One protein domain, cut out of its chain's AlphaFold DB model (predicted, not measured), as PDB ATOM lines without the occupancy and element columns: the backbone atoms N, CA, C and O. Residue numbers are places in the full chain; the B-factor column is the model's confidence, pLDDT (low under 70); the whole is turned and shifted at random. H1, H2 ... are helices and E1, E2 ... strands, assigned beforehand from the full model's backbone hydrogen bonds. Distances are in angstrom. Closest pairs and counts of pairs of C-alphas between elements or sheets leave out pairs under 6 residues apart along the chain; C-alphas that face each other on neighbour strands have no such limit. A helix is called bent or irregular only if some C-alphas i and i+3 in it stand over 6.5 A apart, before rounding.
ATOM      1  N   LYS A  32     106.723 122.533 157.390       96.00
ATOM      2  CA  LYS A  32     105.793 123.613 157.069       96.00
ATOM      3  C   LYS A  32     105.784 123.876 155.575       96.00
ATOM      4  O   LYS A  32     106.839 124.138 155.012       96.00
ATOM      5  N   HIS A  33     104.603 123.887 154.966       96.31
ATOM      6  CA  HIS A  33     104.421 124.532 153.668       96.31
ATOM      7  C   HIS A  33     104.580 126.035 153.851       96.31
ATOM      8  O   HIS A  33     103.860 126.652 154.640       96.31
ATOM      9  N   VAL A  34     105.565 126.616 153.176       94.81
ATOM     10  CA  VAL A  34     105.827 128.051 153.222       94.81
ATOM     11  C   VAL A  34     105.293 128.658 151.930       94.81
ATOM     12  O   VAL A  34     105.724 128.237 150.857       94.81
ATOM     13  N   PRO A  35     104.325 129.586 152.020       90.75
ATOM     14  CA  PRO A  35     103.786 130.225 150.839       90.75
ATOM     15  C   PRO A  35     104.810 131.167 150.208       90.75
ATOM     16  O   PRO A  35     105.664 131.725 150.909       90.75
ATOM     17  N   ASP A  36     104.670 131.382 148.907       87.06
ATOM     18  CA  ASP A  36     105.387 132.406 148.184       87.06
ATOM     19  C   ASP A  36     105.087 133.787 148.788       87.06
ATOM     20  O   ASP A  36     104.011 134.071 149.330       87.06
ATOM     21  N   LYS A  37     106.084 134.669 148.733       81.31
ATOM     22  CA  LYS A  37     105.982 136.016 149.302       81.31
ATOM     23  C   LYS A  37     104.945 136.885 148.571       81.31
ATOM     24  O   LYS A  37     104.387 137.795 149.190       81.31
ATOM     25  N   ASP A  38     104.735 136.631 147.280       85.12
ATOM     26  CA  ASP A  38     103.887 137.402 146.378       85.12
ATOM     27  C   ASP A  38     102.509 136.733 146.191       85.12
ATOM     28  O   ASP A  38     101.526 137.441 145.941       85.12
ATOM     29  N   ASP A  39     102.396 135.413 146.403       83.44
ATOM     30  CA  ASP A  39     101.129 134.665 146.406       83.44
ATOM     31  C   ASP A  39     100.993 133.720 147.617       83.44
ATOM     32  O   ASP A  39     101.594 132.653 147.691       83.44
ATOM     33  N   ALA A  40     100.103 134.075 148.553       82.38
ATOM     34  CA  ALA A  40      99.846 133.291 149.764       82.38
ATOM     35  C   ALA A  40      99.175 131.920 149.517       82.38
ATOM     36  O   ALA A  40      98.994 131.157 150.468       82.38
ATOM     37  N   SER A  41      98.745 131.644 148.283       83.00
ATOM     38  CA  SER A  41      98.160 130.366 147.864       83.00
ATOM     39  C   SER A  41      99.127 129.470 147.090       83.00
ATOM     40  O   SER A  41      98.824 128.292 146.901       83.00
ATOM     41  N   ASP A  42     100.281 130.003 146.688       86.19
ATOM     42  CA  ASP A  42     101.358 129.244 146.065       86.19
ATOM     43  C   ASP A  42     102.360 128.830 147.143       86.19
ATOM     44  O   ASP A  42     102.807 129.666 147.916       86.19
ATOM     45  N   PHE A  43     102.693 127.548 147.250       90.19
ATOM     46  CA  PHE A  43     103.578 127.028 148.296       90.19
ATOM     47  C   PHE A  43     104.871 126.536 147.660       90.19
ATOM     48  O   PHE A  43     104.995 125.364 147.323       90.19
ATOM     49  N   ASN A  44     105.848 127.419 147.493       91.00
ATOM     50  CA  ASN A  44     107.066 127.112 146.742       91.00
ATOM     51  C   ASN A  44     108.253 126.658 147.608       91.00
ATOM     52  O   ASN A  44     109.328 126.399 147.074       91.00
ATOM     53  N   ALA A  45     108.081 126.518 148.927       94.38
ATOM     54  CA  ALA A  45     109.129 125.998 149.802       94.38
ATOM     55  C   ALA A  45     108.595 125.147 150.963       94.38
ATOM     56  O   ALA A  45     107.480 125.333 151.459       94.38
ATOM     57  N   LEU A  46     109.446 124.242 151.457       96.75
ATOM     58  CA  LEU A  46     109.257 123.559 152.735       96.75
ATOM     59  C   LEU A  46     110.151 124.180 153.806       96.75
ATOM     60  O   LEU A  46     111.313 124.497 153.569       96.75
ATOM     61  N   GLY A  47     109.611 124.327 155.011       96.81
ATOM     62  CA  GLY A  47     110.327 124.794 156.187       96.81
ATOM     63  C   GLY A  47     110.476 123.709 157.248       96.81
ATOM     64  O   GLY A  47     109.554 122.928 157.480       96.81
ATOM     65  N   ILE A  48     111.610 123.710 157.946       97.88
ATOM     66  CA  ILE A  48     111.872 122.878 159.124       97.88
ATOM     67  C   ILE A  48     112.325 123.754 160.297       97.88
ATOM     68  O   ILE A  48     113.185 124.623 160.150       97.88
ATOM     69  N   MET A  49     111.722 123.567 161.473       97.81
ATOM     70  CA  MET A  49     112.019 124.375 162.659       97.81
ATOM     71  C   MET A  49     113.069 123.672 163.530       97.81
ATOM     72  O   MET A  49     112.811 122.608 164.093       97.81
ATOM     73  N   ILE A  50     114.256 124.272 163.651       96.62
ATOM     74  CA  ILE A  50     115.433 123.658 164.280       96.62
ATOM     75  C   ILE A  50     116.053 124.611 165.306       96.62
ATOM     76  O   ILE A  50     116.183 125.810 165.060       96.62
ATOM     77  N   ALA A  51     116.509 124.074 166.438       95.94
ATOM     78  CA  ALA A  51     117.467 124.732 167.323       95.94
ATOM     79  C   ALA A  51     118.814 123.994 167.311       95.94
ATOM     80  O   ALA A  51     118.869 122.764 167.395       95.94
ATOM     81  N   VAL A  52     119.900 124.765 167.237       95.19
ATOM     82  CA  VAL A  52     121.282 124.288 167.395       95.19
ATOM     83  C   VAL A  52     121.681 124.407 168.859       95.19
ATOM     84  O   VAL A  52     121.649 125.509 169.412       95.19
ATOM     85  N   ASN A  53     122.073 123.300 169.486       94.69
ATOM     86  CA  ASN A  53     122.225 123.215 170.938       94.69
ATOM     87  C   ASN A  53     121.008 123.851 171.670       94.69
ATOM     88  O   ASN A  53     119.868 123.710 171.229       94.69
ATOM     89  N   ASP A  54     121.249 124.623 172.734       89.25
ATOM     90  CA  ASP A  54     120.220 125.314 173.526       89.25
ATOM     91  C   ASP A  54     119.817 126.692 172.949       89.25
ATOM     92  O   ASP A  54     119.382 127.586 173.683       89.25
ATOM     93  N   SER A  55     120.014 126.916 171.643       91.88
ATOM     94  CA  SER A  55     119.578 128.156 170.981       91.88
ATOM     95  C   SER A  55     118.057 128.222 170.815       91.88
ATOM     96  O   SER A  55     117.332 127.251 171.034       91.88
ATOM     97  N   LYS A  56     117.546 129.396 170.426       92.38
ATOM     98  CA  LYS A  56     116.132 129.528 170.064       92.38
ATOM     99  C   LYS A  56     115.857 128.791 168.747       92.38
ATOM    100  O   LYS A  56     116.670 128.912 167.830       92.38
ATOM    101  N   PRO A  57     114.714 128.090 168.620       95.31
ATOM    102  CA  PRO A  57     114.340 127.472 167.358       95.31
ATOM    103  C   PRO A  57     114.128 128.528 166.273       95.31
ATOM    104  O   PRO A  57     113.557 129.592 166.530       95.31
ATOM    105  N   LYS A  58     114.593 128.225 165.062       95.75
ATOM    106  CA  LYS A  58     114.413 129.041 163.859       95.75
ATOM    107  C   LYS A  58     113.939 128.168 162.704       95.75
ATOM    108  O   LYS A  58     114.245 126.978 162.659       95.75
ATOM    109  N   LEU A  59     113.197 128.776 161.783       96.75
ATOM    110  CA  LEU A  59     112.723 128.114 160.575       96.75
ATOM    111  C   LEU A  59     113.826 128.163 159.514       96.75
ATOM    112  O   LEU A  59     114.312 129.244 159.196       96.75
ATOM    113  N   TYR A  60     114.200 127.014 158.967       96.38
ATOM    114  CA  TYR A  60     115.157 126.881 157.868       96.38
ATOM    115  C   TYR A  60     114.448 126.312 156.647       96.38
ATOM    116  O   TYR A  60     113.498 125.542 156.806       96.38
ATOM    117  N   GLN A  61     114.902 126.676 155.449       96.00
ATOM    118  CA  GLN A  61     114.428 126.032 154.230       96.00
ATOM    119  C   GLN A  61     114.867 124.569 154.263       96.00
ATOM    120  O   GLN A  61     116.035 124.278 154.507       96.00
ATOM    121  N   PHE A  62     113.925 123.655 154.082       97.06
ATOM    122  CA  PHE A  62     114.193 122.231 153.983       97.06
ATOM    123  C   PHE A  62     114.506 121.906 152.525       97.06
ATOM    124  O   PHE A  62     113.637 122.046 151.665       97.06
ATOM    125  N   ASP A  63     115.743 121.502 152.251       95.19
ATOM    126  CA  ASP A  63     116.281 121.422 150.894       95.19
ATOM    127  C   ASP A  63     116.967 120.069 150.666       95.19
ATOM    128  O   ASP A  63     118.064 119.826 151.168       95.19
ATOM    129  N   THR A  64     116.318 119.169 149.925       96.12
ATOM    130  CA  THR A  64     116.885 117.860 149.568       96.12
ATOM    131  C   THR A  64     117.899 117.916 148.419       96.12
ATOM    132  O   THR A  64     118.606 116.929 148.207       96.12
ATOM    133  N   GLY A  65     118.009 119.051 147.720       92.50
ATOM    134  CA  GLY A  65     119.038 119.358 146.727       92.50
ATOM    135  C   GLY A  65     120.397 119.726 147.320       92.50
ATOM    136  O   GLY A  65     121.397 119.699 146.606       92.50
ATOM    137  N   SER A  66     120.454 119.992 148.627       89.75
ATOM    138  CA  SER A  66     121.665 120.394 149.350       89.75
ATOM    139  C   SER A  66     122.054 119.405 150.460       89.75
ATOM    140  O   SER A  66     121.201 118.808 151.121       89.75
ATOM    141  N   ASP A  67     123.351 119.275 150.754       88.19
ATOM    142  CA  ASP A  67     123.874 118.535 151.918       88.19
ATOM    143  C   ASP A  67     124.390 119.452 153.048       88.19
ATOM    144  O   ASP A  67     124.654 118.991 154.165       88.19
ATOM    145  N   TRP A  68     124.511 120.757 152.787       89.38
ATOM    146  CA  TRP A  68     124.983 121.741 153.757       89.38
ATOM    147  C   TRP A  68     123.872 122.235 154.680       89.38
ATOM    148  O   TRP A  68     122.835 122.723 154.238       89.38
ATOM    149  N   PHE A  69     124.136 122.233 155.989       93.50
ATOM    150  CA  PHE A  69     123.353 123.038 156.925       93.50
ATOM    151  C   PHE A  69     123.966 124.431 157.075       93.50
ATOM    152  O   PHE A  69     124.983 124.611 157.750       93.50
ATOM    153  N   LEU A  70     123.338 125.418 156.449       93.62
ATOM    154  CA  LEU A  70     123.685 126.831 156.522       93.62
ATOM    155  C   LEU A  70     122.760 127.513 157.525       93.62
ATOM    156  O   LEU A  70     121.558 127.631 157.301       93.62
ATOM    157  N   ALA A  71     123.317 127.941 158.655       93.75
ATOM    158  CA  ALA A  71     122.520 128.287 159.821       93.75
ATOM    159  C   ALA A  71     122.863 129.659 160.404       93.75
ATOM    160  O   ALA A  71     124.013 129.951 160.744       93.75
ATOM    161  N   GLN A  72     121.843 130.482 160.641       93.50
ATOM    162  CA  GLN A  72     121.951 131.614 161.553       93.50
ATOM    163  C   GLN A  72     121.930 131.149 163.012       93.50
ATOM    164  O   GLN A  72     120.881 131.074 163.658       93.50
ATOM    165  N   ILE A  73     123.110 130.910 163.569       90.94
ATOM    166  CA  ILE A  73     123.268 130.511 164.970       90.94
ATOM    167  C   ILE A  73     123.464 131.755 165.843       90.94
ATOM    168  O   ILE A  73     124.288 132.617 165.528       90.94
ATOM    169  N   ASP A  74     122.706 131.843 166.941       85.31
ATOM    170  CA  ASP A  74     122.794 132.957 167.888       85.31
ATOM    171  C   ASP A  74     124.215 133.093 168.470       85.31
ATOM    172  O   ASP A  74     124.927 132.115 168.711       85.31
ATOM    173  N   ILE A  75     124.647 134.332 168.716       80.38
ATOM    174  CA  ILE A  75     125.978 134.603 169.271       80.38
ATOM    175  C   ILE A  75     126.047 134.085 170.712       80.38
ATOM    176  O   ILE A  75     125.202 134.418 171.540       80.38
ATOM    177  N   GLY A  76     127.105 133.334 171.031       81.88
ATOM    178  CA  GLY A  76     127.381 132.876 172.396       81.88
ATOM    179  C   GLY A  76     126.609 131.628 172.822       81.88
ATOM    180  O   GLY A  76     126.591 131.317 174.013       81.88
ATOM    181  N   VAL A  77     125.993 130.903 171.881       90.75
ATOM    182  CA  VAL A  77     125.441 129.566 172.146       90.75
ATOM    183  C   VAL A  77     126.572 128.652 172.622       90.75
ATOM    184  O   VAL A  77     127.567 128.453 171.924       90.75
ATOM    185  N   ALA A  78     126.430 128.109 173.831       93.38
ATOM    186  CA  ALA A  78     127.448 127.260 174.433       93.38
ATOM    187  C   ALA A  78     127.681 125.992 173.592       93.38
ATOM    188  O   ALA A  78     126.734 125.366 173.112       93.38
ATOM    189  N   GLY A  79     128.948 125.603 173.425       92.06
ATOM    190  CA  GLY A  79     129.326 124.389 172.698       92.06
ATOM    191  C   GLY A  79     129.197 124.475 171.174       92.06
ATOM    192  O   GLY A  79     129.226 123.431 170.525       92.06
ATOM    193  N   VAL A  80     129.031 125.678 170.611       94.56
ATOM    194  CA  VAL A  80     129.196 125.944 169.175       94.56
ATOM    195  C   VAL A  80     130.581 126.543 168.970       94.56
ATOM    196  O   VAL A  80     130.863 127.632 169.465       94.56
ATOM    197  N   GLU A  81     131.446 125.837 168.247       94.19
ATOM    198  CA  GLU A  81     132.855 126.217 168.095       94.19
ATOM    199  C   GLU A  81     133.270 126.217 166.617       94.19
ATOM    200  O   GLU A  81     132.902 125.293 165.889       94.19
ATOM    201  N   PRO A  82     134.065 127.193 166.143       93.31
ATOM    202  CA  PRO A  82     134.643 127.148 164.803       93.31
ATOM    203  C   PRO A  82     135.506 125.902 164.584       93.31
ATOM    204  O   PRO A  82     136.235 125.465 165.478       93.31
ATOM    205  N   PHE A  83     135.483 125.354 163.367       90.62
ATOM    206  CA  PHE A  83     136.403 124.279 163.004       90.62
ATOM    207  C   PHE A  83     137.862 124.768 163.075       90.62
ATOM    208  O   PHE A  83     138.193 125.799 162.479       90.62
ATOM    209  N   PRO A  84     138.770 124.038 163.754       88.94
ATOM    210  CA  PRO A  84     140.160 124.457 163.883       88.94
ATOM    211  C   PRO A  84     140.829 124.704 162.526       88.94
ATOM    212  O   PRO A  84     140.865 123.828 161.665       88.94
ATOM    213  N   GLY A  85     141.379 125.906 162.341       88.38
ATOM    214  CA  GLY A  85     142.110 126.287 161.128       88.38
ATOM    215  C   GLY A  85     141.244 126.602 159.902       88.38
ATOM    216  O   GLY A  85     141.800 127.014 158.885       88.38
ATOM    217  N   LYS A  86     139.914 126.465 159.985       90.06
ATOM    218  CA  LYS A  86     138.989 126.850 158.914       90.06
ATOM    219  C   LYS A  86     138.589 128.315 159.073       90.06
ATOM    220  O   LYS A  86     138.041 128.709 160.102       90.06
ATOM    221  N   LYS A  87     138.918 129.124 158.068       92.44
ATOM    222  CA  LYS A  87     138.500 130.529 157.976       92.44
ATOM    223  C   LYS A  87     137.090 130.609 157.382       92.44
ATOM    224  O   LYS A  87     136.647 129.614 156.814       92.44
ATOM    225  N   PRO A  88     136.415 131.765 157.485       94.38
ATOM    226  CA  PRO A  88     135.191 131.979 156.737       94.38
ATOM    227  C   PRO A  88     135.422 131.845 155.229       94.38
ATOM    228  O   PRO A  88     136.480 132.254 154.737       94.38
ATOM    229  N   GLU A  89     134.443 131.280 154.535       93.44
ATOM    230  CA  GLU A  89     134.465 130.999 153.098       93.44
ATOM    231  C   GLU A  89     133.093 131.285 152.466       93.44
ATOM    232  O   GLU A  89     132.101 131.496 153.175       93.44
ATOM    233  N   LEU A  90     133.060 131.362 151.134       93.06
ATOM    234  CA  LEU A  90     131.832 131.556 150.373       93.06
ATOM    235  C   LEU A  90     131.187 130.195 150.111       93.06
ATOM    236  O   LEU A  90     131.814 129.314 149.536       93.06
ATOM    237  N   TYR A  91     129.924 130.054 150.496       91.38
ATOM    238  CA  TYR A  91     129.023 129.085 149.892       91.38
ATOM    239  C   TYR A  91     128.240 129.814 148.802       91.38
ATOM    240  O   TYR A  91     127.415 130.679 149.114       91.38
ATOM    241  N   SER A  92     128.568 129.542 147.544       89.00
ATOM    242  CA  SER A  92     128.041 130.281 146.402       89.00
ATOM    243  C   SER A  92     126.806 129.618 145.796       89.00
ATOM    244  O   SER A  92     126.608 128.411 145.912       89.00
ATOM    245  N   TYR A  93     125.979 130.428 145.139       82.12
ATOM    246  CA  TYR A  93     124.835 129.973 144.353       82.12
ATOM    247  C   TYR A  93     125.001 130.360 142.884       82.12
ATOM    248  O   TYR A  93     125.667 131.348 142.560       82.12
ATOM    249  N   GLY A  94     124.351 129.599 141.997       77.81
ATOM    250  CA  GLY A  94     124.284 129.889 140.565       77.81
ATOM    251  C   GLY A  94     125.664 130.042 139.922       77.81
ATOM    252  O   GLY A  94     126.475 129.128 139.958       77.81
ATOM    253  N   ASP A  95     125.930 131.221 139.359       79.19
ATOM    254  CA  ASP A  95     127.169 131.557 138.638       79.19
ATOM    255  C   ASP A  95     128.400 131.776 139.543       79.19
ATOM    256  O   ASP A  95     129.459 132.214 139.084       79.19
ATOM    257  N   GLY A  96     128.270 131.526 140.848       85.81
ATOM    258  CA  GLY A  96     129.353 131.672 141.811       85.81
ATOM    259  C   GLY A  96     129.556 133.100 142.328       85.81
ATOM    260  O   GLY A  96     130.404 133.329 143.190       85.81
ATOM    261  N   THR A  97     128.807 134.088 141.831       90.12
ATOM    262  CA  THR A  97     129.091 135.505 142.117       90.12
ATOM    263  C   THR A  97     128.425 136.042 143.384       90.12
ATOM    264  O   THR A  97     128.697 137.188 143.768       90.12
ATOM    265  N   TYR A  98     127.588 135.246 144.050       93.00
ATOM    266  CA  TYR A  98     126.854 135.608 145.261       93.00
ATOM    267  C   TYR A  98     126.590 134.386 146.151       93.00
ATOM    268  O   TYR A  98     126.702 133.246 145.700       93.00
ATOM    269  N   GLY A  99     126.256 134.621 147.422       93.62
ATOM    270  CA  GLY A  99     125.849 133.562 148.345       93.62
ATOM    271  C   GLY A  99     126.118 133.868 149.815       93.62
ATOM    272  O   GLY A  99     126.209 135.029 150.229       93.62
ATOM    273  N   TYR A 100     126.262 132.819 150.625       93.75
ATOM    274  CA  TYR A 100     126.531 132.949 152.054       93.75
ATOM    275  C   TYR A 100     128.027 133.046 152.333       93.75
ATOM    276  O   TYR A 100     128.788 132.113 152.094       93.75
ATOM    277  N   TRP A 101     128.443 134.141 152.962       95.56
ATOM    278  CA  TRP A 101     129.723 134.186 153.655       95.56
ATOM    279  C   TRP A 101     129.556 133.542 155.026       95.56
ATOM    280  O   TRP A 101     128.831 134.062 155.884       95.56
ATOM    281  N   MET A 102     130.198 132.397 155.236       93.88
ATOM    282  CA  MET A 102     129.926 131.540 156.386       93.88
ATOM    283  C   MET A 102     131.198 131.055 157.073       93.88
ATOM    284  O   MET A 102     132.262 130.958 156.473       93.88
ATOM    285  N   GLN A 103     131.092 130.778 158.372       93.62
ATOM    286  CA  GLN A 103     132.137 130.138 159.165       93.62
ATOM    287  C   GLN A 103     131.717 128.706 159.468       93.62
ATOM    288  O   GLN A 103     130.716 128.489 160.147       93.62
ATOM    289  N   LYS A 104     132.513 127.717 159.059       93.31
ATOM    290  CA  LYS A 104     132.261 126.326 159.448       93.31
ATOM    291  C   LYS A 104     132.408 126.161 160.966       93.31
ATOM    292  O   LYS A 104     133.469 126.470 161.523       93.31
ATOM    293  N   VAL A 105     131.362 125.663 161.622       93.62
ATOM    294  CA  VAL A 105     131.284 125.422 163.073       93.62
ATOM    295  C   VAL A 105     130.865 123.987 163.375       93.62
ATOM    296  O   VAL A 105     130.222 123.341 162.551       93.62
ATOM    297  N   GLN A 106     131.214 123.496 164.563       93.25
ATOM    298  CA  GLN A 106     130.784 122.213 165.119       93.25
ATOM    299  C   GLN A 106     129.936 122.408 166.380       93.25
ATOM    300  O   GLN A 106     130.150 123.366 167.126       93.25
ATOM    301  N   PHE A 107     129.001 121.492 166.630       94.31
ATOM    302  CA  PHE A 107     128.097 121.539 167.783       94.31
ATOM    303  C   PHE A 107     127.550 120.148 168.160       94.31
ATOM    304  O   PHE A 107     127.802 119.157 167.470       94.31
ATOM    305  N   GLY A 108     126.859 120.060 169.304       93.00
ATOM    306  CA  GLY A 108     126.601 118.796 170.002       93.00
ATOM    307  C   GLY A 108     125.206 118.198 169.824       93.00
ATOM    308  O   GLY A 108     125.060 116.984 169.960       93.00
ATOM    309  N   HIS A 109     124.174 119.000 169.552       93.06
ATOM    310  CA  HIS A 109     122.828 118.469 169.315       93.06
ATOM    311  C   HIS A 109     121.959 119.362 168.423       93.06
ATOM    312  O   HIS A 109     122.154 120.577 168.352       93.06
ATOM    313  N   LEU A 110     120.988 118.729 167.762       95.19
ATOM    314  CA  LEU A 110     119.889 119.366 167.039       95.19
ATOM    315  C   LEU A 110     118.581 119.066 167.758       95.19
ATOM    316  O   LEU A 110     118.323 117.918 168.119       95.19
ATOM    317  N   SER A 111     117.746 120.083 167.926       96.88
ATOM    318  CA  SER A 111     116.377 119.917 168.409       96.88
ATOM    319  C   SER A 111     115.394 120.349 167.329       96.88
ATOM    320  O   SER A 111     115.520 121.448 166.795       96.88
ATOM    321  N   TYR A 112     114.423 119.495 167.028       97.75
ATOM    322  CA  TYR A 112     113.364 119.725 166.051       97.75
ATOM    323  C   TYR A 112     112.079 120.125 166.750       97.75
ATOM    324  O   TYR A 112     111.757 119.580 167.804       97.75
ATOM    325  N   TYR A 113     111.338 121.047 166.156       97.94
ATOM    326  CA  TYR A 113     110.133 121.625 166.737       97.94
ATOM    327  C   TYR A 113     108.989 121.582 165.735       97.94
ATOM    328  O   TYR A 113     109.216 121.559 164.529       97.94
ATOM    329  N   ASP A 114     107.765 121.627 166.248       96.12
ATOM    330  CA  ASP A 114     106.596 121.944 165.439       96.12
ATOM    331  C   ASP A 114     106.668 123.430 165.023       96.12
ATOM    332  O   ASP A 114     106.720 124.297 165.906       96.12
ATOM    333  N   PRO A 115     106.706 123.760 163.716       94.88
ATOM    334  CA  PRO A 115     106.734 125.142 163.246       94.88
ATOM    335  C   PRO A 115     105.533 125.989 163.688       94.88
ATOM    336  O   PRO A 115     105.677 127.206 163.812       94.88
ATOM    337  N   GLU A 116     104.377 125.370 163.938       91.56
ATOM    338  CA  GLU A 116     103.157 126.046 164.395       91.56
ATOM    339  C   GLU A 116     103.091 126.152 165.927       91.56
ATOM    340  O   GLU A 116     102.430 127.043 166.468       91.56
ATOM    341  N   ASN A 117     103.817 125.292 166.647       92.50
ATOM    342  CA  ASN A 117     103.901 125.328 168.107       92.50
ATOM    343  C   ASN A 117     105.310 124.987 168.640       92.50
ATOM    344  O   ASN A 117     105.532 123.918 169.218       92.50
ATOM    345  N   PRO A 118     106.280 125.915 168.534       94.50
ATOM    346  CA  PRO A 118     107.681 125.647 168.860       94.50
ATOM    347  C   PRO A 118     107.998 125.727 170.366       94.50
ATOM    348  O   PRO A 118     109.124 126.046 170.750       94.50
ATOM    349  N   SER A 119     107.029 125.475 171.256       93.88
ATOM    350  CA  SER A 119     107.233 125.601 172.709       93.88
ATOM    351  C   SER A 119     108.095 124.483 173.302       93.88
ATOM    352  O   SER A 119     108.762 124.692 174.316       93.88
ATOM    353  N   HIS A 120     108.067 123.296 172.691       94.12
ATOM    354  CA  HIS A 120     108.809 122.114 173.122       94.12
ATOM    355  C   HIS A 120     109.364 121.359 171.909       94.12
ATOM    356  O   HIS A 120     108.692 121.313 170.878       94.12
ATOM    357  N   PRO A 121     110.564 120.761 172.016       96.44
ATOM    358  CA  PRO A 121     111.101 119.955 170.934       96.44
ATOM    359  C   PRO A 121     110.280 118.675 170.763       96.44
ATOM    360  O   PRO A 121     109.934 118.008 171.739       96.44
ATOM    361  N   VAL A 122     110.013 118.320 169.509       95.06
ATOM    362  CA  VAL A 122     109.434 117.031 169.108       95.06
ATOM    363  C   VAL A 122     110.494 115.931 169.212       95.06
ATOM    364  O   VAL A 122     110.202 114.814 169.631       95.06
ATOM    365  N   ALA A 123     111.749 116.263 168.890       95.62
ATOM    366  CA  ALA A 123     112.896 115.381 169.060       95.62
ATOM    367  C   ALA A 123     114.178 116.186 169.305       95.62
ATOM    368  O   ALA A 123     114.367 117.247 168.714       95.62
ATOM    369  N   THR A 124     115.089 115.647 170.117       96.06
ATOM    370  CA  THR A 124     116.449 116.178 170.292       96.06
ATOM    371  C   THR A 124     117.451 115.066 170.026       96.06
ATOM    372  O   THR A 124     117.459 114.052 170.725       96.06
ATOM    373  N   LEU A 125     118.292 115.254 169.013       93.50
ATOM    374  CA  LEU A 125     119.276 114.278 168.566       93.50
ATOM    375  C   LEU A 125     120.683 114.802 168.853       93.50
ATOM    376  O   LEU A 125     121.077 115.868 168.384       93.50
ATOM    377  N   SER A 126     121.431 114.043 169.650       92.38
ATOM    378  CA  SER A 126     122.822 114.345 169.985       92.38
ATOM    379  C   SER A 126     123.774 113.757 168.949       92.38
ATOM    380  O   SER A 126     123.562 112.661 168.425       92.38
ATOM    381  N   GLY A 127     124.871 114.457 168.691       88.88
ATOM    382  CA  GLY A 127     125.815 114.078 167.658       88.88
ATOM    383  C   GLY A 127     127.058 114.944 167.615       88.88
ATOM    384  O   GLY A 127     127.339 115.732 168.514       88.88
ATOM    385  N   ARG A 128     127.833 114.759 166.550       88.50
ATOM    386  CA  ARG A 128     128.933 115.657 166.191       88.50
ATOM    387  C   ARG A 128     128.549 116.299 164.876       88.50
ATOM    388  O   ARG A 128     128.865 115.769 163.815       88.50
ATOM    389  N   TYR A 129     127.814 117.392 164.979       91.69
ATOM    390  CA  TYR A 129     127.269 118.075 163.820       91.69
ATOM    391  C   TYR A 129     128.187 119.199 163.374       91.69
ATOM    392  O   TYR A 129     128.949 119.750 164.171       91.69
ATOM    393  N   ALA A 130     128.083 119.537 162.094       91.31
ATOM    394  CA  ALA A 130     128.730 120.690 161.501       91.31
ATOM    395  C   ALA A 130     127.694 121.526 160.747       91.31
ATOM    396  O   ALA A 130     126.777 120.970 160.150       91.31
ATOM    397  N   ALA A 131     127.865 122.843 160.766       93.62
ATOM    398  CA  ALA A 131     127.080 123.792 159.981       93.62
ATOM    399  C   ALA A 131     127.994 124.896 159.436       93.62
ATOM    400  O   ALA A 131     129.031 125.200 160.035       93.62
ATOM    401  N   GLY A 132     127.600 125.522 158.333       93.75
ATOM    402  CA  GLY A 132     128.101 126.839 157.960       93.75
ATOM    403  C   GLY A 132     127.336 127.896 158.750       93.75
ATOM    404  O   GLY A 132     126.169 128.158 158.469       93.75
ATOM    405  N   GLN A 133     127.960 128.499 159.762       93.94
ATOM    406  CA  GLN A 133     127.361 129.623 160.473       93.94
ATOM    407  C   GLN A 133     127.335 130.837 159.545       93.94
ATOM    408  O   GLN A 133     128.389 131.373 159.199       93.94
ATOM    409  N   ILE A 134     126.138 131.281 159.173       94.06
ATOM    410  CA  ILE A 134     125.946 132.432 158.289       94.06
ATOM    411  C   ILE A 134     126.453 133.692 158.997       94.06
ATOM    412  O   ILE A 134     125.946 134.070 160.056       94.06
ATOM    413  N   LEU A 135     127.450 134.349 158.401       93.06
ATOM    414  CA  LEU A 135     127.950 135.643 158.860       93.06
ATOM    415  C   LEU A 135     127.284 136.777 158.087       93.06
ATOM    416  O   LEU A 135     126.849 137.756 158.692       93.06
ATOM    417  N   ASP A 136     127.196 136.627 156.764       94.62
ATOM    418  CA  ASP A 136     126.628 137.612 155.850       94.62
ATOM    419  C   ASP A 136     126.091 136.964 154.574       94.62
ATOM    420  O   ASP A 136     126.571 135.917 154.150       94.62
ATOM    421  N   TRP A 137     125.141 137.642 153.932       95.56
ATOM    422  CA  TRP A 137     124.838 137.444 152.517       95.56
ATOM    423  C   TRP A 137     125.713 138.385 151.695       95.56
ATOM    424  O   TRP A 137     125.812 139.574 152.031       95.56
ATOM    425  N   VAL A 138     126.396 137.860 150.681       96.19
ATOM    426  CA  VAL A 138     127.442 138.590 149.964       96.19
ATOM    427  C   VAL A 138     127.302 138.497 148.455       96.19
ATOM    428  O   VAL A 138     126.792 137.524 147.914       96.19
ATOM    429  N   PHE A 139     127.845 139.511 147.787       96.56
ATOM    430  CA  PHE A 139     127.952 139.584 146.337       96.56
ATOM    431  C   PHE A 139     129.357 140.028 145.927       96.56
ATOM    432  O   PHE A 139     129.995 140.858 146.590       96.56
ATOM    433  N   SER A 140     129.821 139.525 144.789       95.56
ATOM    434  CA  SER A 140     130.934 140.102 144.043       95.56
ATOM    435  C   SER A 140     130.433 141.216 143.119       95.56
ATOM    436  O   SER A 140     129.278 141.227 142.701       95.56
ATOM    437  N   LYS A 141     131.323 142.135 142.727       95.06
ATOM    438  CA  LYS A 141     130.986 143.220 141.782       95.06
ATOM    439  C   LYS A 141     130.579 142.741 140.384       95.06
ATOM    440  O   LYS A 141     130.098 143.555 139.605       95.06
ATOM    441  N   ASN A 142     130.820 141.472 140.062       90.19
ATOM    442  CA  ASN A 142     130.489 140.901 138.762       90.19
ATOM    443  C   ASN A 142     129.037 140.397 138.698       90.19
ATOM    444  O   ASN A 142     128.550 140.158 137.598       90.19
ATOM    445  N   HIS A 143     128.351 140.258 139.839       90.31
ATOM    446  CA  HIS A 143     126.946 139.854 139.869       90.31
ATOM    447  C   HIS A 143     126.058 140.933 139.231       90.31
ATOM    448  O   HIS A 143     126.187 142.119 139.555       90.31
ATOM    449  N   TYR A 144     125.120 140.530 138.371       85.44
ATOM    450  CA  TYR A 144     124.276 141.453 137.599       85.44
ATOM    451  C   TYR A 144     123.444 142.404 138.478       85.44
ATOM    452  O   TYR A 144     123.249 143.558 138.112       85.44
ATOM    453  N   GLY A 145     123.003 141.943 139.652       85.56
ATOM    454  CA  GLY A 145     122.227 142.729 140.618       85.56
ATOM    455  C   GLY A 145     123.063 143.470 141.668       85.56
ATOM    456  O   GLY A 145     122.512 143.983 142.635       85.56
ATOM    457  N   PHE A 146     124.401 143.511 141.559       92.12
ATOM    458  CA  PHE A 146     125.246 144.130 142.596       92.12
ATOM    459  C   PHE A 146     124.873 145.596 142.874       92.12
ATOM    460  O   PHE A 146     124.912 146.040 144.021       92.12
ATOM    461  N   GLU A 147     124.514 146.354 141.836       92.62
ATOM    462  CA  GLU A 147     124.150 147.771 141.967       92.62
ATOM    463  C   GLU A 147     122.747 147.989 142.562       92.62
ATOM    464  O   GLU A 147     122.472 149.076 143.075       92.62
ATOM    465  N   ASP A 148     121.894 146.958 142.569       92.62
ATOM    466  CA  ASP A 148     120.523 147.025 143.094       92.62
ATOM    467  C   ASP A 148     120.469 146.925 144.627       92.62
ATOM    468  O   ASP A 148     119.459 147.259 145.254       92.62
ATOM    469  N   HIS A 149     121.565 146.495 145.256       92.00
ATOM    470  CA  HIS A 149     121.633 146.267 146.695       92.00
ATOM    471  C   HIS A 149     122.558 147.250 147.416       92.00
ATOM    472  O   HIS A 149     123.532 147.790 146.887       92.00
ATOM    473  N   LYS A 150     122.287 147.455 148.708       95.62
ATOM    474  CA  LYS A 150     123.102 148.324 149.556       95.62
ATOM    475  C   LYS A 150     124.292 147.563 150.134       95.62
ATOM    476  O   LYS A 150     124.172 146.929 151.179       95.62
ATOM    477  N   MET A 151     125.449 147.668 149.493       97.12
ATOM    478  CA  MET A 151     126.648 146.910 149.875       97.12
ATOM    479  C   MET A 151     127.498 147.580 150.969       97.12
ATOM    480  O   MET A 151     127.391 148.782 151.215       97.12
ATOM    481  N   SER A 152     128.373 146.814 151.634       97.31
ATOM    482  CA  SER A 152     129.412 147.377 152.511       97.31
ATOM    483  C   SER A 152     130.466 148.169 151.732       97.31
ATOM    484  O   SER A 152     130.865 147.780 150.642       97.31
ATOM    485  N   ASP A 153     131.030 149.213 152.348       95.19
ATOM    486  CA  ASP A 153     132.099 150.025 151.732       95.19
ATOM    487  C   ASP A 153     133.412 149.252 151.503       95.19
ATOM    488  O   ASP A 153     134.258 149.643 150.698       95.19
ATOM    489  N   ARG A 154     133.624 148.174 152.265       96.56
ATOM    490  CA  ARG A 154     134.818 147.323 152.209       96.56
ATOM    491  C   ARG A 154     134.415 145.865 152.015       96.56
ATOM    492  O   ARG A 154     133.350 145.481 152.511       96.56
ATOM    493  N   PRO A 155     135.263 145.062 151.351       97.00
ATOM    494  CA  PRO A 155     135.026 143.635 151.248       97.00
ATOM    495  C   PRO A 155     135.092 142.975 152.628       97.00
ATOM    496  O   PRO A 155     135.856 143.396 153.502       97.00
ATOM    497  N   VAL A 156     134.270 141.948 152.812       96.50
ATOM    498  CA  VAL A 156     134.188 141.139 154.039       96.50
ATOM    499  C   VAL A 156     135.020 139.863 153.938       96.50
ATOM    500  O   VAL A 156     135.395 139.289 154.958       96.50
ATOM    501  N   GLY A 157     135.344 139.469 152.708       95.56
ATOM    502  CA  GLY A 157     136.079 138.268 152.358       95.56
ATOM    503  C   GLY A 157     136.551 138.312 150.909       95.56
ATOM    504  O   GLY A 157     136.272 139.270 150.178       95.56
ATOM    505  N   TYR A 158     137.283 137.274 150.521       94.88
ATOM    506  CA  TYR A 158     137.721 137.040 149.152       94.88
ATOM    507  C   TYR A 158     137.474 135.574 148.814       94.88
ATOM    508  O   TYR A 158     137.806 134.721 149.636       94.88
ATOM    509  N   ASP A 159     136.957 135.313 147.621       91.88
ATOM    510  CA  ASP A 159     136.831 133.973 147.050       91.88
ATOM    511  C   ASP A 159     137.626 133.904 145.742       91.88
ATOM    512  O   ASP A 159     137.471 134.766 144.883       91.88
ATOM    513  N   ASP A 160     138.593 132.988 145.673       89.19
ATOM    514  CA  ASP A 160     139.641 132.923 144.637       89.19
ATOM    515  C   ASP A 160     140.206 134.300 144.197       89.19
ATOM    516  O   ASP A 160     140.372 134.631 143.024       89.19
ATOM    517  N   GLY A 161     140.457 135.181 145.174       90.94
ATOM    518  CA  GLY A 161     140.957 136.543 144.941       90.94
ATOM    519  C   GLY A 161     139.899 137.577 144.521       90.94
ATOM    520  O   GLY A 161     140.200 138.775 144.509       90.94
ATOM    521  N   THR A 162     138.658 137.163 144.269       94.69
ATOM    522  CA  THR A 162     137.512 138.039 144.000       94.69
ATOM    523  C   THR A 162     136.972 138.638 145.304       94.69
ATOM    524  O   THR A 162     136.627 137.898 146.224       94.69
ATOM    525  N   PRO A 163     136.889 139.977 145.440       96.81
ATOM    526  CA  PRO A 163     136.380 140.615 146.653       96.81
ATOM    527  C   PRO A 163     134.858 140.469 146.787       96.81
ATOM    528  O   PRO A 163     134.118 140.804 145.859       96.81
ATOM    529  N   LEU A 164     134.405 140.086 147.981       97.50
ATOM    530  CA  LEU A 164     132.992 139.911 148.326       97.50
ATOM    531  C   LEU A 164     132.522 140.998 149.292       97.50
ATOM    532  O   LEU A 164     133.208 141.312 150.269       97.50
ATOM    533  N   TYR A 165     131.344 141.560 149.043       98.00
ATOM    534  CA  TYR A 165     130.758 142.655 149.815       98.00
ATOM    535  C   TYR A 165     129.441 142.197 150.427       98.00
ATOM    536  O   TYR A 165     128.647 141.548 149.756       98.00
ATOM    537  N   ALA A 166     129.209 142.533 151.694       97.25
ATOM    538  CA  ALA A 166     127.978 142.141 152.366       97.25
ATOM    539  C   ALA A 166     126.814 143.046 151.975       97.25
ATOM    540  O   ALA A 166     126.989 144.253 151.802       97.25
ATOM    541  N   GLU A 167     125.620 142.470 151.934       96.44
ATOM    542  CA  GLU A 167     124.373 143.194 151.733       96.44
ATOM    543  C   GLU A 167     123.861 143.734 153.084       96.44
ATOM    544  O   GLU A 167     123.673 143.008 154.066       96.44
ATOM    545  N   MET A 168     123.764 145.061 153.198       96.44
ATOM    546  CA  MET A 168     123.654 145.754 154.487       96.44
ATOM    547  C   MET A 168     122.269 145.686 155.109       96.44
ATOM    548  O   MET A 168     122.160 145.864 156.330       96.44
ATOM    549  N   ASP A 169     121.223 145.447 154.323       93.69
ATOM    550  CA  ASP A 169     119.882 145.280 154.863       93.69
ATOM    551  C   ASP A 169     119.703 143.854 155.393       93.69
ATOM    552  O   ASP A 169     119.253 143.720 156.536       93.69
ATOM    553  N   VAL A 170     120.189 142.817 154.693       93.56
ATOM    554  CA  VAL A 170     120.316 141.458 155.263       93.56
ATOM    555  C   VAL A 170     121.131 141.481 156.545       93.56
ATOM    556  O   VAL A 170     120.610 141.109 157.594       93.56
ATOM    557  N   ARG A 171     122.368 142.000 156.527       94.25
ATOM    558  CA  ARG A 171     123.230 142.048 157.725       94.25
ATOM    559  C   ARG A 171     122.517 142.680 158.923       94.25
ATOM    560  O   ARG A 171     122.664 142.217 160.057       94.25
ATOM    561  N   ARG A 172     121.756 143.756 158.699       93.62
ATOM    562  CA  ARG A 172     120.981 144.414 159.760       93.62
ATOM    563  C   ARG A 172     119.865 143.512 160.284       93.62
ATOM    564  O   ARG A 172     119.684 143.465 161.498       93.62
ATOM    565  N   ARG A 173     119.143 142.801 159.407       92.25
ATOM    566  CA  ARG A 173     118.114 141.825 159.806       92.25
ATOM    567  C   ARG A 173     118.709 140.703 160.656       92.25
ATOM    568  O   ARG A 173     118.229 140.511 161.771       92.25
ATOM    569  N   ILE A 174     119.798 140.072 160.202       90.81
ATOM    570  CA  ILE A 174     120.477 138.988 160.937       90.81
ATOM    571  C   ILE A 174     120.880 139.454 162.342       90.81
ATOM    572  O   ILE A 174     120.569 138.804 163.339       90.81
ATOM    573  N   ARG A 175     121.524 140.626 162.453       89.81
ATOM    574  CA  ARG A 175     121.966 141.182 163.748       89.81
ATOM    575  C   ARG A 175     120.823 141.492 164.712       89.81
ATOM    576  O   ARG A 175     121.041 141.499 165.919       89.81
ATOM    577  N   ASN A 176     119.629 141.744 164.187       89.69
ATOM    578  CA  ASN A 176     118.426 141.980 164.978       89.69
ATOM    579  C   ASN A 176     117.640 140.685 165.264       89.69
ATOM    580  O   ASN A 176     116.540 140.758 165.806       89.69
ATOM    581  N   GLY A 177     118.188 139.515 164.915       85.81
ATOM    582  CA  GLY A 177     117.561 138.208 165.126       85.81
ATOM    583  C   GLY A 177     116.469 137.855 164.113       85.81
ATOM    584  O   GLY A 177     115.687 136.949 164.379       85.81
ATOM    585  N   GLY A 178     116.385 138.579 162.993       89.50
ATOM    586  CA  GLY A 178     115.463 138.279 161.897       89.50
ATOM    587  C   GLY A 178     116.030 137.279 160.873       89.50
ATOM    588  O   GLY A 178     117.218 136.963 160.938       89.50
ATOM    589  N   PRO A 179     115.194 136.833 159.910       91.06
ATOM    590  CA  PRO A 179     115.572 135.923 158.819       91.06
ATOM    591  C   PRO A 179     116.749 136.417 157.963       91.06
ATOM    592  O   PRO A 179     117.101 137.604 158.003       91.06
ATOM    593  N   SER A 180     117.347 135.516 157.177       86.38
ATOM    594  CA  SER A 180     118.449 135.827 156.257       86.38
ATOM    595  C   SER A 180     117.954 136.582 155.005       86.38
ATOM    596  O   SER A 180     117.079 137.455 155.060       86.38
ATOM    597  N   ASP A 181     118.600 136.333 153.881       78.38
ATOM    598  CA  ASP A 181     118.317 136.791 152.523       78.38
ATOM    599  C   ASP A 181     117.016 136.230 151.929       78.38
ATOM    600  O   ASP A 181     116.361 136.965 151.193       78.38
ATOM    601  N   HIS A 182     116.554 135.051 152.365       80.62
ATOM    602  CA  HIS A 182     115.272 134.465 151.949       80.62
ATOM    603  C   HIS A 182     114.262 134.376 153.115       80.62
ATOM    604  O   HIS A 182     114.033 133.289 153.651       80.62
ATOM    605  N   PRO A 183     113.644 135.489 153.577       84.75
ATOM    606  CA  PRO A 183     112.569 135.421 154.568       84.75
ATOM    607  C   PRO A 183     111.444 134.472 154.114       84.75
ATOM    608  O   PRO A 183     111.064 134.528 152.950       84.75
ATOM    609  N   PRO A 184     110.877 133.649 155.016       92.69
ATOM    610  CA  PRO A 184     111.033 133.684 156.473       92.69
ATOM    611  C   PRO A 184     112.226 132.881 157.023       92.69
ATOM    612  O   PRO A 184     112.354 132.762 158.244       92.69
ATOM    613  N   PHE A 185     113.090 132.331 156.173       94.44
ATOM    614  CA  PHE A 185     114.114 131.379 156.585       94.44
ATOM    615  C   PHE A 185     115.344 132.026 157.227       94.44
ATOM    616  O   PHE A 185     115.814 133.097 156.850       94.44
ATOM    617  N   ALA A 186     115.895 131.333 158.215       94.81
ATOM    618  CA  ALA A 186     117.136 131.667 158.901       94.81
ATOM    619  C   ALA A 186     118.369 131.014 158.240       94.81
ATOM    620  O   ALA A 186     119.424 130.898 158.870       94.81
ATOM    621  N   GLY A 187     118.222 130.555 156.996       93.81
ATOM    622  CA  GLY A 187     119.191 129.766 156.240       93.81
ATOM    623  C   GLY A 187     118.571 128.487 155.672       93.81
ATOM    624  O   GLY A 187     117.348 128.314 155.696       93.81
ATOM    625  N   THR A 188     119.426 127.572 155.231       93.69
ATOM    626  CA  THR A 188     119.046 126.342 154.523       93.69
ATOM    627  C   THR A 188     119.510 125.120 155.300       93.69
ATOM    628  O   THR A 188     120.669 125.022 155.698       93.69
ATOM    629  N   PHE A 189     118.606 124.176 155.527       95.31
ATOM    630  CA  PHE A 189     118.905 122.867 156.081       95.31
ATOM    631  C   PHE A 189     118.988 121.844 154.947       95.31
ATOM    632  O   PHE A 189     117.964 121.344 154.479       95.31
ATOM    633  N   GLY A 190     120.220 121.538 154.535       93.31
ATOM    634  CA  GLY A 190     120.516 120.482 153.578       93.31
ATOM    635  C   GLY A 190     120.051 119.116 154.080       93.31
ATOM    636  O   GLY A 190     120.499 118.609 155.114       93.31
ATOM    637  N   ALA A 191     119.123 118.535 153.337       94.88
ATOM    638  CA  ALA A 191     118.397 117.315 153.635       94.88
ATOM    639  C   ALA A 191     118.646 116.217 152.592       94.88
ATOM    640  O   ALA A 191     117.931 115.217 152.599       94.88
ATOM    641  N   GLY A 192     119.648 116.373 151.721       93.62
ATOM    642  CA  GLY A 192     120.007 115.383 150.712       93.62
ATOM    643  C   GLY A 192     120.372 114.006 151.285       93.62
ATOM    644  O   GLY A 192     120.775 113.837 152.443       93.62
TER     645      GLY A 192
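This is residues 32 to 192 of the 638 residues of an uncharacterized protein of Rhizobium loti (UniProt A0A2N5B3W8). A small closed barrel of six strands, E2, E3, E10, E4, E7 and E6, is built with a long, sharply bent hairpin, E6 and E7, that runs on beyond the ring. On that extension E5 pairs along E6, and E9 with E8 along E7, while the one named helix, H1, packs on E7; E1 is added to E2. The printed part has 161 residues, in the order E1 to E9, H1, E10; the sheet is mixed and the class mostly strand. It is compact, with a radius of gyration of the C-alphas of 15.9 A and spans of 44 by 44 by 29 A.

E1, residues 32 to 34, begins at C-alpha 32, (105.793, 123.613, 157.069). E2, residues 45 to 52, is 21.5 A long, and E3, residues 58 to 63, is 15.2 A. E4 holds residues 69 to 71 and E5 residues 89 to 93. E6, residues 98 to 113, is 30.6 A long and bends by 109 degrees at residue 108. E7, residues 121 to 140, is 39.0 A long, bends by 100 degrees at residue 126 and ends at (130.934, 140.102, 144.043). E8 holds residues 157 to 159, E9 residues 162 to 166 and H1 residues 168 to 175. E10, residues 187 to 190, ends at (120.516, 120.482, 153.578).

E1, E2 and E3 form a meander, each strand the antiparallel neighbour of the one before, and so do E5, E6 and E7. N 32 and O 47 of E1 and E2 are 2.9 A apart, within hydrogen-bond range, as are N 48 and O 60 of E2 and E3, 2.9 A. E3 and E10 are parallel, with N 189 and O 61 at 2.8 A. E10 and E4 are antiparallel, with N 70 and O 188 at 2.8 A. E4 and E7 are parallel, with N 132 and O 69 at 2.8 A. The hairpin E6 and E7 has N 101 and O 136 at 2.8 A, and N 111 of E6 and O 51 of E2, antiparallel, at 3.0 A close the ring. The pairing is staggered: E6 pairs with E5 over residues 98 to 102 and with E2 over 110 to 113. N 91 and O 100 of the hairpin E5 and E6 are 2.8 A apart. E9 is antiparallel to E7, with N 139 and O 165 at 2.9 A, and forms a hairpin with E8, with N 162 and O 159 at 2.7 A. H1 is on the barrel; its closest C-alpha pair with E7 is Arg 171 and Asp 136, 5.9 A. In H1 every O i to N i+4 pair is within hydrogen-bond range.

The two C-alphas farthest apart, those of Ser 41 and Gly 85, are 46.1 A apart. The printed part has no cut. The links E4 to E5, E7 to E8 and H1 to E10 are long. The mean pLDDT of the printed part is 92.4, and no printed residue is under 70.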